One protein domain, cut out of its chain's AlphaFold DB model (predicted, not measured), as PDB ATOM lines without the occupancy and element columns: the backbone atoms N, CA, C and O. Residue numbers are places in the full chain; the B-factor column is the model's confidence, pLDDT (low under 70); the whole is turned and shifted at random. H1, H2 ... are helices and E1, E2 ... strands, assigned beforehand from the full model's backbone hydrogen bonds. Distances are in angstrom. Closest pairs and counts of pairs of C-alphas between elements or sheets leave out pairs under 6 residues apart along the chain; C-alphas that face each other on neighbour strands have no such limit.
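AT A GLANCE: This is residues 4 to 78 of the 84 residues of an uncharacterized protein of Cupriavidus necator (UniProt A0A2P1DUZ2). A small, short-stranded sheet of E1, E2 and E3 sits in the body of an elongated domain, with E3 nearest the mean of the C-alphas; the long helix H1 runs away from it along the long axis towards one end, and the loop round Ser 65 reaches the other end. There the chain turns and comes back beside H1 to the short H2, and a long unnamed stretch, residues 48 to 74, then loops out past E1 and returns to E3. The printed part has 75 residues with two named helices and three named strands, E1 E2 H1 H2 E3 along the chain; the mixed sheet has the order E1 E2 E3. The class is mixed, helices and strands, with under half of the residues in named elements. The whole is only just compact, close to loose, with a radius of gyration of the C-alphas of 13.6 A and spans of 41 by 25 by 21 A.

IN THESE COORDINATES: In the sheet, E2 is residues 13 to 16, 9.6 A from first to last C-alpha. E1 is residues 4 to 6, 7.0 A long, with C-alpha 4 at (-156.788, 159.338, 185.796). E3 is residues 75 to 77, 6.5 A long, and C-alpha 77 is at (-152.596, 151.613, 182.578). H1 is residues 19 to 35, 24.4 A long, and ends with C-alpha 35 at (-145.315, 129.688, 192.534). H2 is residues 44 to 47, 5.2 A long.

HOW THE PARTS SIT: E2 is the inner strand of the sheet, and E1 and E3 are its edge strands. E1 and E2 form a hairpin, antiparallel at 138 degrees, with N 5 and O 14 at 2.9 A and N 14 and O 5 at 2.8 A, both within hydrogen-bond range. E2 and E3 are parallel at 52 degrees, with N 77 and O 15 at 2.9 A, within hydrogen-bond range. E1 and E3 are apart. Residues 5 to 6 of E1 also pair, antiparallel, with residues 61 to 62. E2, H1, H2 and E3 form a strand-helix-strand unit, two parallel neighbour strands with helices between them along the chain. H1 only grazes the sheet with its residues 19 to 25, and H2 only grazes it with residues 44 to 47. H1 touches H2 with residues 22 to 26 alone; their closest C-alphas are those of Ala 22 and Tyr 47, 7.0 A apart. In H1 every O i to N i+4 pair is within hydrogen-bond range; H2 is too short for such a pair, and its 1 pair of O i to N i+3 is within range.

THE WHOLE: The two C-alphas farthest apart are those of Gly 37 and Ser 65, at 42.7 A. The printed part has no cut. The link from H2 to E3 is long, with 27 residues, and the link from E2 to H1 is tight. The mean pLDDT of the printed part is 95.4, and no printed residue is under 70.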
ATOM      1  N   THR A   4    -155.738 160.155 186.419       95.69
ATOM      2  CA  THR A   4    -156.788 159.338 185.796       95.69
ATOM      3  C   THR A   4    -156.983 159.727 184.338       95.69
ATOM      4  O   THR A   4    -156.885 160.897 183.965       95.69
ATOM      5  N   PHE A   5    -157.248 158.727 183.503       97.50
ATOM      6  CA  PHE A   5    -157.404 158.891 182.064       97.50
ATOM      7  C   PHE A   5    -158.611 158.107 181.562       97.50
ATOM      8  O   PHE A   5    -158.852 156.980 181.987       97.50
ATOM      9  N   LYS A   6    -159.358 158.700 180.637       97.62
ATOM     10  CA  LYS A   6    -160.514 158.107 179.977       97.62
ATOM     11  C   LYS A   6    -160.129 157.604 178.592       97.62
ATOM     12  O   LYS A   6    -159.498 158.308 177.801       97.62
ATOM     13  N   CYS A   7    -160.561 156.391 178.274       98.00
ATOM     14  CA  CYS A   7    -160.510 155.854 176.926       98.00
ATOM     15  C   CYS A   7    -161.607 156.516 176.072       98.00
ATOM     16  O   CYS A   7    -162.789 156.273 176.331       98.00
ATOM     17  N   PRO A   8    -161.277 157.298 175.027       97.38
ATOM     18  CA  PRO A   8    -162.296 157.967 174.213       97.38
ATOM     19  C   PRO A   8    -163.136 156.989 173.378       97.38
ATOM     20  O   PRO A   8    -164.243 157.327 172.978       97.38
ATOM     21  N   ALA A   9    -162.640 155.771 173.135       97.38
ATOM     22  CA  ALA A   9    -163.342 154.775 172.326       97.38
ATOM     23  C   ALA A   9    -164.521 154.111 173.059       97.38
ATOM     24  O   ALA A   9    -165.484 153.703 172.418       97.38
ATOM     25  N   CYS A  10    -164.456 153.966 174.389       96.44
ATOM     26  CA  CYS A  10    -165.487 153.246 175.153       96.44
ATOM     27  C   CYS A  10    -165.891 153.902 176.483       96.44
ATOM     28  O   CYS A  10    -166.714 153.347 177.212       96.44
ATOM     29  N   GLY A  11    -165.293 155.046 176.824       95.38
ATOM     30  CA  GLY A  11    -165.568 155.801 178.046       95.38
ATOM     31  C   GLY A  11    -164.972 155.213 179.326       95.38
ATOM     32  O   GLY A  11    -165.196 155.770 180.393       95.38
ATOM     33  N   TRP A  12    -164.224 154.105 179.260       96.56
ATOM     34  CA  TRP A  12    -163.648 153.496 180.462       96.56
ATOM     35  C   TRP A  12    -162.572 154.383 181.085       96.56
ATOM     36  O   TRP A  12    -161.724 154.921 180.369       96.56
ATOM     37  N   VAL A  13    -162.588 154.497 182.411       97.19
ATOM     38  CA  VAL A  13    -161.613 155.284 183.169       97.19
ATOM     39  C   VAL A  13    -160.560 154.366 183.770       97.19
ATOM     40  O   VAL A  13    -160.858 153.315 184.335       97.19
ATOM     41  N   HIS A  14    -159.317 154.794 183.647       97.25
ATOM     42  CA  HIS A  14    -158.132 154.103 184.111       97.25
ATOM     43  C   HIS A  14    -157.345 154.988 185.066       97.25
ATOM     44  O   HIS A  14    -157.409 156.220 184.999       97.25
ATOM     45  N   ILE A  15    -156.559 154.348 185.922       96.12
ATOM     46  CA  ILE A  15    -155.527 155.018 186.703       96.12
ATOM     47  C   ILE A  15    -154.200 154.858 185.963       96.12
ATOM     48  O   ILE A  15    -153.764 153.745 185.681       96.12
ATOM     49  N   ALA A  16    -153.581 155.974 185.589       96.88
ATOM     50  CA  ALA A  16    -152.251 155.944 185.012       96.88
ATOM     51  C   ALA A  16    -151.245 155.583 186.105       96.88
ATOM     52  O   ALA A  16    -151.348 156.074 187.229       96.88
ATOM     53  N   ILE A  17    -150.272 154.747 185.761       96.38
ATOM     54  CA  ILE A  17    -149.129 154.424 186.612       96.38
ATOM     55  C   ILE A  17    -147.817 154.624 185.834       96.38
ATOM     56  O   ILE A  17    -147.812 154.524 184.602       96.38
ATOM     57  N   PRO A  18    -146.703 154.932 186.519       95.56
ATOM     58  CA  PRO A  18    -145.369 154.897 185.930       95.56
ATOM     59  C   PRO A  18    -145.037 153.534 185.311       95.56
ATOM     60  O   PRO A  18    -145.480 152.493 185.795       95.56
ATOM     61  N   MET A  19    -144.181 153.535 184.283       94.88
ATOM     62  CA  MET A  19    -143.716 152.299 183.633       94.88
ATOM     63  C   MET A  19    -143.071 151.327 184.632       94.88
ATOM     64  O   MET A  19    -143.378 150.139 184.626       94.88
ATOM     65  N   ALA A  20    -142.237 151.846 185.537       95.19
ATOM     66  CA  ALA A  20    -141.566 151.042 186.558       95.19
ATOM     67  C   ALA A  20    -142.557 150.331 187.502       95.19
ATOM     68  O   ALA A  20    -142.314 149.194 187.907       95.19
ATOM     69  N   ASP A  21    -143.691 150.966 187.814       95.75
ATOM     70  CA  ASP A  21    -144.726 150.368 188.661       95.75
ATOM     71  C   ASP A  21    -145.464 149.248 187.913       95.75
ATOM     72  O   ASP A  21    -145.761 148.210 188.503       95.75
ATOM     73  N   ALA A  22    -145.709 149.418 186.608       95.31
ATOM     74  CA  ALA A  22    -146.289 148.369 185.770       95.31
ATOM     75  C   ALA A  22    -145.359 147.148 185.686       95.31
ATOM     76  O   ALA A  22    -145.796 146.019 185.896       95.31
ATOM     77  N   GLU A  23    -144.061 147.363 185.459       96.31
ATOM     78  CA  GLU A  23    -143.052 146.297 185.440       96.31
ATOM     79  C   GLU A  23    -142.960 145.558 186.782       96.31
ATOM     80  O   GLU A  23    -142.855 144.327 186.814       96.31
ATOM     81  N   ALA A  24    -143.031 146.290 187.899       96.31
ATOM     82  CA  ALA A  24    -143.044 145.699 189.231       96.31
ATOM     83  C   ALA A  24    -144.283 144.814 189.450       96.31
ATOM     84  O   ALA A  24    -144.128 143.681 189.911       96.31
ATOM     85  N   GLN A  25    -145.473 145.289 189.063       95.31
ATOM     86  CA  GLN A  25    -146.723 144.525 189.162       95.31
ATOM     87  C   GLN A  25    -146.706 143.273 188.278       95.31
ATOM     88  O   GLN A  25    -147.054 142.190 188.744       95.31
ATOM     89  N   ILE A  26    -146.238 143.390 187.032       96.00
ATOM     90  CA  ILE A  26    -146.095 142.255 186.108       96.00
ATOM     91  C   ILE A  26    -145.179 141.191 186.711       96.00
ATOM     92  O   ILE A  26    -145.503 140.002 186.703       96.00
ATOM     93  N   ARG A  27    -144.029 141.610 187.253       96.69
ATOM     94  CA  ARG A  27    -143.083 140.694 187.895       96.69
ATOM     95  C   ARG A  27    -143.722 139.996 189.090       96.69
ATOM     96  O   ARG A  27    -143.589 138.784 189.210       96.69
ATOM     97  N   GLU A  28    -144.405 140.734 189.958       96.62
ATOM     98  CA  GLU A  28    -145.065 140.171 191.137       96.62
ATOM     99  C   GLU A  28    -146.152 139.155 190.757       96.62
ATOM    100  O   GLU A  28    -146.136 138.024 191.250       96.62
ATOM    101  N   ALA A  29    -147.035 139.510 189.821       95.25
ATOM    102  CA  ALA A  29    -148.106 138.639 189.348       95.25
ATOM    103  C   ALA A  29    -147.561 137.361 188.694       95.25
ATOM    104  O   ALA A  29    -147.986 136.254 189.029       95.25
ATOM    105  N   ASN A  30    -146.565 137.485 187.815       96.44
ATOM    106  CA  ASN A  30    -145.960 136.330 187.158       96.44
ATOM    107  C   ASN A  30    -145.155 135.454 188.135       96.44
ATOM    108  O   ASN A  30    -145.194 134.229 188.015       96.44
ATOM    109  N   CYS A  31    -144.488 136.034 189.139       97.00
ATOM    110  CA  CYS A  31    -143.862 135.270 190.225       97.00
ATOM    111  C   CYS A  31    -144.900 134.475 191.027       97.00
ATOM    112  O   CYS A  31    -144.676 133.304 191.345       97.00
ATOM    113  N   TYR A  32    -146.051 135.082 191.328       97.25
ATOM    114  CA  TYR A  32    -147.148 134.387 191.991       97.25
ATOM    115  C   TYR A  32    -147.671 133.224 191.137       97.25
ATOM    116  O   TYR A  32    -147.782 132.109 191.646       97.25
ATOM    117  N   LEU A  33    -147.918 133.433 189.841       96.75
ATOM    118  CA  LEU A  33    -148.348 132.369 188.923       96.75
ATOM    119  C   LEU A  33    -147.332 131.222 188.859       96.75
ATOM    120  O   LEU A  33    -147.711 130.060 189.015       96.75
ATOM    121  N   ALA A  34    -146.040 131.538 188.754       96.62
ATOM    122  CA  ALA A  34    -144.971 130.543 188.770       96.62
ATOM    123  C   ALA A  34    -144.950 129.733 190.080       96.62
ATOM    124  O   ALA A  34    -144.796 128.513 190.045       96.62
ATOM    125  N   SER A  35    -145.197 130.374 191.231       97.31
ATOM    126  CA  SER A  35    -145.315 129.688 192.534       97.31
ATOM    127  C   SER A  35    -146.482 128.695 192.599       97.31
ATOM    128  O   SER A  35    -146.489 127.787 193.431       97.31
ATOM    129  N   LYS A  36    -147.473 128.859 191.716       97.12
ATOM    130  CA  LYS A  36    -148.621 127.962 191.548       97.12
ATOM    131  C   LYS A  36    -148.429 126.955 190.411       97.12
ATOM    132  O   LYS A  36    -149.350 126.193 190.136       97.12
ATOM    133  N   GLY A  37    -147.264 126.938 189.756       96.69
ATOM    134  CA  GLY A  37    -146.994 126.080 188.600       96.69
ATOM    135  C   GLY A  37    -147.739 126.503 187.329       96.69
ATOM    136  O   GLY A  37    -147.926 125.682 186.435       96.69
ATOM    137  N   LEU A  38    -148.196 127.757 187.255       96.88
ATOM    138  CA  LEU A  38    -148.918 128.311 186.110       96.88
ATOM    139  C   LEU A  38    -147.979 129.122 185.211       96.88
ATOM    140  O   LEU A  38    -146.987 129.692 185.670       96.88
ATOM    141  N   ALA A  39    -148.311 129.185 183.921       94.12
ATOM    142  CA  ALA A  39    -147.593 130.015 182.963       94.12
ATOM    143  C   ALA A  39    -147.815 131.516 183.253       94.12
ATOM    144  O   ALA A  39    -148.898 131.888 183.711       94.12
ATOM    145  N   PRO A  40    -146.823 132.381 182.970       91.19
ATOM    146  CA  PRO A  40    -146.988 133.825 183.088       91.19
ATOM    147  C   PRO A  40    -148.007 134.336 182.065       91.19
ATOM    148  O   PRO A  40    -147.984 133.931 180.901       91.19
ATOM    149  N   THR A  41    -148.885 135.240 182.494       91.62
ATOM    150  CA  THR A  41    -149.933 135.826 181.640       91.62
ATOM    151  C   THR A  41    -149.888 137.345 181.591       91.62
ATOM    152  O   THR A  41    -150.428 137.925 180.652       91.62
ATOM    153  N   GLU A  42    -149.251 137.989 182.572       91.44
ATOM    154  CA  GLU A  42    -149.192 139.445 182.644       91.44
ATOM    155  C   GLU A  42    -148.043 139.985 181.791       91.44
ATOM    156  O   GLU A  42    -146.908 139.503 181.863       91.44
ATOM    157  N   THR A  43    -148.335 140.998 180.976       94.06
ATOM    158  CA  THR A  43    -147.402 141.602 180.020       94.06
ATOM    159  C   THR A  43    -147.561 143.119 179.966       94.06
ATOM    160  O   THR A  43    -148.636 143.667 180.201       94.06
ATOM    161  N   LEU A  44    -146.493 143.815 179.565       93.12
ATOM    162  CA  LEU A  44    -146.513 145.268 179.349       93.12
ATOM    163  C   LEU A  44    -147.555 145.705 178.308       93.12
ATOM    164  O   LEU A  44    -148.109 146.801 178.389       93.12
ATOM    165  N   GLU A  45    -147.857 144.838 177.344       93.81
ATOM    166  CA  GLU A  45    -148.846 145.111 176.305       93.81
ATOM    167  C   GLU A  45    -150.251 145.331 176.885       93.81
ATOM    168  O   GLU A  45    -150.965 146.221 176.421       93.81
ATOM    169  N   GLN A  46    -150.638 144.587 177.927       93.44
ATOM    170  CA  GLN A  46    -151.940 144.757 178.588       93.44
ATOM    171  C   GLN A  46    -152.053 146.120 179.274       93.44
ATOM    172  O   GLN A  46    -153.084 146.780 179.172       93.44
ATOM    173  N   TYR A  47    -150.963 146.593 179.882       96.38
ATOM    174  CA  TYR A  47    -150.888 147.928 180.478       96.38
ATOM    175  C   TYR A  47    -150.864 149.048 179.430       96.38
ATOM    176  O   TYR A  47    -151.038 150.210 179.777       96.38
ATOM    177  N   SER A  48    -150.673 148.731 178.149       96.69
ATOM    178  CA  SER A  48    -150.599 149.708 177.054       96.69
ATOM    179  C   SER A  48    -151.938 149.900 176.326       96.69
ATOM    180  O   SER A  48    -152.000 150.544 175.272       96.69
ATOM    181  N   LYS A  49    -153.020 149.296 176.833       97.38
ATOM    182  CA  LYS A  49    -154.326 149.240 176.166       97.38
ATOM    183  C   LYS A  49    -155.476 149.398 177.156       97.38
ATOM    184  O   LYS A  49    -155.347 149.174 178.354       97.38
ATOM    185  N   CYS A  50    -156.645 149.757 176.641       97.56
ATOM    186  CA  CYS A  50    -157.879 149.761 177.408       97.56
ATOM    187  C   CYS A  50    -158.281 148.331 177.768       97.56
ATOM    188  O   CYS A  50    -158.617 147.553 176.879       97.56
ATOM    189  N   PHE A  51    -158.365 148.039 179.066       94.81
ATOM    190  CA  PHE A  51    -158.892 146.779 179.602       94.81
ATOM    191  C   PHE A  51    -160.233 146.351 178.972       94.81
ATOM    192  O   PHE A  51    -160.478 145.165 178.784       94.81
ATOM    193  N   ARG A  52    -161.105 147.310 178.623       95.56
ATOM    194  CA  ARG A  52    -162.443 147.015 178.092       95.56
ATOM    195  C   ARG A  52    -162.493 146.800 176.579       95.56
ATOM    196  O   ARG A  52    -163.260 145.959 176.124       95.56
ATOM    197  N   CYS A  53    -161.767 147.596 175.793       97.00
ATOM    198  CA  CYS A  53    -161.922 147.623 174.328       97.00
ATOM    199  C   CYS A  53    -160.618 147.465 173.537       97.00
ATOM    200  O   CYS A  53    -160.637 147.553 172.314       97.00
ATOM    201  N   ASN A  54    -159.485 147.251 174.209       97.06
ATOM    202  CA  ASN A  54    -158.149 147.109 173.623       97.06
ATOM    203  C   ASN A  54    -157.612 148.325 172.845       97.06
ATOM    204  O   ASN A  54    -156.525 148.239 172.273       97.06
ATOM    205  N   ALA A  55    -158.312 149.466 172.844       97.75
ATOM    206  CA  ALA A  55    -157.793 150.710 172.277       97.75
ATOM    207  C   ALA A  55    -156.471 151.108 172.953       97.75
ATOM    208  O   ALA A  55    -156.332 150.961 174.166       97.75
ATOM    209  N   SER A  56    -155.511 151.618 172.179       97.69
ATOM    210  CA  SER A  56    -154.196 152.013 172.698       97.69
ATOM    211  C   SER A  56    -154.310 153.116 173.755       97.69
ATOM    212  O   SER A  56    -155.042 154.087 173.569       97.69
ATOM    213  N   SER A  57    -153.536 153.002 174.837       97.25
ATOM    214  CA  SER A  57    -153.461 154.034 175.878       97.25
ATOM    215  C   SER A  57    -152.868 155.355 175.376       97.25
ATOM    216  O   SER A  57    -153.115 156.399 175.973       97.25
ATOM    217  N   ALA A  58    -152.154 155.340 174.245       97.00
ATOM    218  CA  ALA A  58    -151.614 156.539 173.605       97.00
ATOM    219  C   ALA A  58    -152.701 157.533 173.158       97.00
ATOM    220  O   ALA A  58    -152.406 158.708 172.966       97.00
ATOM    221  N   THR A  59    -153.949 157.081 172.992       96.81
ATOM    222  CA  THR A  59    -155.075 157.944 172.601       96.81
ATOM    223  C   THR A  59    -155.924 158.388 173.790       96.81
ATOM    224  O   THR A  59    -156.998 158.953 173.587       96.81
ATOM    225  N   PHE A  60    -155.541 158.056 175.024       97.69
ATOM    226  CA  PHE A  60    -156.360 158.376 176.188       97.69
ATOM    227  C   PHE A  60    -156.294 159.866 176.518       97.69
ATOM    228  O   PHE A  60    -155.281 160.527 176.306       97.69
ATOM    229  N   VAL A  61    -157.384 160.380 177.083       97.25
ATOM    230  CA  VAL A  61    -157.514 161.785 177.487       97.25
ATOM    231  C   VAL A  61    -157.624 161.886 179.007       97.25
ATOM    232  O   VAL A  61    -158.087 160.925 179.625       97.25
ATOM    233  N   PRO A  62    -157.209 162.996 179.645       96.94
ATOM    234  CA  PRO A  62    -157.424 163.190 181.078       96.94
ATOM    235  C   PRO A  62    -158.898 162.982 181.449       96.94
ATOM    236  O   PRO A  62    -159.785 163.442 180.732       96.94
ATOM    237  N   ALA A  63    -159.154 162.258 182.537       95.75
ATOM    238  CA  ALA A  63    -160.514 162.071 183.033       95.75
ATOM    239  C   ALA A  63    -160.972 163.296 183.838       95.75
ATOM    240  O   ALA A  63    -160.187 163.907 184.566       95.75
ATOM    241  N   GLU A  64    -162.253 163.621 183.734       94.06
ATOM    242  CA  GLU A  64    -162.889 164.726 184.445       94.06
ATOM    243  C   GLU A  64    -163.604 164.251 185.716       94.06
ATOM    244  O   GLU A  64    -163.877 163.063 185.926       94.06
ATOM    245  N   SER A  65    -163.940 165.201 186.588       87.69
ATOM    246  CA  SER A  65    -164.793 164.931 187.743       87.69
ATOM    247  C   SER A  65    -166.171 164.450 187.276       87.69
ATOM    248  O   SER A  65    -166.899 165.187 186.622       87.69
ATOM    249  N   GLY A  66    -166.533 163.214 187.632       90.44
ATOM    250  CA  GLY A  66    -167.796 162.582 187.232       90.44
ATOM    251  C   GLY A  66    -167.664 161.506 186.150       90.44
ATOM    252  O   GLY A  66    -168.606 160.740 185.973       90.44
ATOM    253  N   ASP A  67    -166.502 161.372 185.497       93.00
ATOM    254  CA  ASP A  67    -166.266 160.303 184.507       93.00
ATOM    255  C   ASP A  67    -166.276 158.896 185.134       93.00
ATOM    256  O   ASP A  67    -166.576 157.909 184.462       93.00
ATOM    257  N   ALA A  68    -165.956 158.792 186.428       92.19
ATOM    258  CA  ALA A  68    -166.033 157.553 187.194       92.19
ATOM    259  C   ALA A  68    -166.805 157.768 188.509       92.19
ATOM    260  O   ALA A  68    -166.596 158.790 189.173       92.19
ATOM    261  N   PRO A  69    -167.650 156.808 188.931       90.25
ATOM    262  CA  PRO A  69    -168.277 156.839 190.247       90.25
ATOM    263  C   PRO A  69    -167.238 156.855 191.373       90.25
ATOM    264  O   PRO A  69    -166.194 156.201 191.290       90.25
ATOM    265  N   ALA A  70    -167.550 157.552 192.463       87.94
ATOM    266  CA  ALA A  70    -166.721 157.515 193.662       87.94
ATOM    267  C   ALA A  70    -166.610 156.076 194.201       87.94
ATOM    268  O   ALA A  70    -167.604 155.357 194.285       87.94
ATOM    269  N   GLY A  71    -165.394 155.658 194.562       87.94
ATOM    270  CA  GLY A  71    -165.115 154.305 195.058       87.94
ATOM    271  C   GLY A  71    -164.974 153.229 193.973       87.94
ATOM    272  O   GLY A  71    -164.752 152.067 194.309       87.94
ATOM    273  N   ALA A  72    -165.069 153.581 192.686       89.19
ATOM    274  CA  ALA A  72    -164.816 152.635 191.605       89.19
ATOM    275  C   ALA A  72    -163.363 152.126 191.629       89.19
ATOM    276  O   ALA A  72    -162.416 152.894 191.805       89.19
ATOM    277  N   THR A  73    -163.184 150.822 191.408       92.50
ATOM    278  CA  THR A  73    -161.856 150.238 191.182       92.50
ATOM    279  C   THR A  73    -161.445 150.495 189.738       92.50
ATOM    280  O   THR A  73    -162.095 150.008 188.813       92.50
ATOM    281  N   LEU A  74    -160.375 151.267 189.549       94.56
ATOM    282  CA  LEU A  74    -159.852 151.622 188.231       94.56
ATOM    283  C   LEU A  74    -158.681 150.709 187.867       94.56
ATOM    284  O   LEU A  74    -157.762 150.526 188.663       94.56
ATOM    285  N   GLN A  75    -158.695 150.161 186.653       95.19
ATOM    286  CA  GLN A  75    -157.595 149.345 186.144       95.19
ATOM    287  C   GLN A  75    -156.388 150.226 185.828       95.19
ATOM    288  O   GLN A  75    -156.526 151.295 185.220       95.19
ATOM    289  N   ALA A  76    -155.213 149.746 186.228       95.75
ATOM    290  CA  ALA A  76    -153.950 150.400 185.947       95.75
ATOM    291  C   ALA A  76    -153.638 150.386 184.446       95.75
ATOM    292  O   ALA A  76    -153.926 149.419 183.742       95.75
ATOM    293  N   VAL A  77    -153.048 151.474 183.961       97.00
ATOM    294  CA  VAL A  77    -152.596 151.613 182.578       97.00
ATOM    295  C   VAL A  77    -151.333 152.470 182.547       97.00
ATOM    296  O   VAL A  77    -151.150 153.361 183.374       97.00
ATOM    297  N   VAL A  78    -150.463 152.243 181.575       97.19
ATOM    298  CA  VAL A  78    -149.351 153.136 181.263       97.19
ATOM    299  C   VAL A  78    -149.793 154.039 180.121       97.19
ATOM    300  O   VAL A  78    -150.051 153.574 179.012       97.19
TER     301      VAL A  78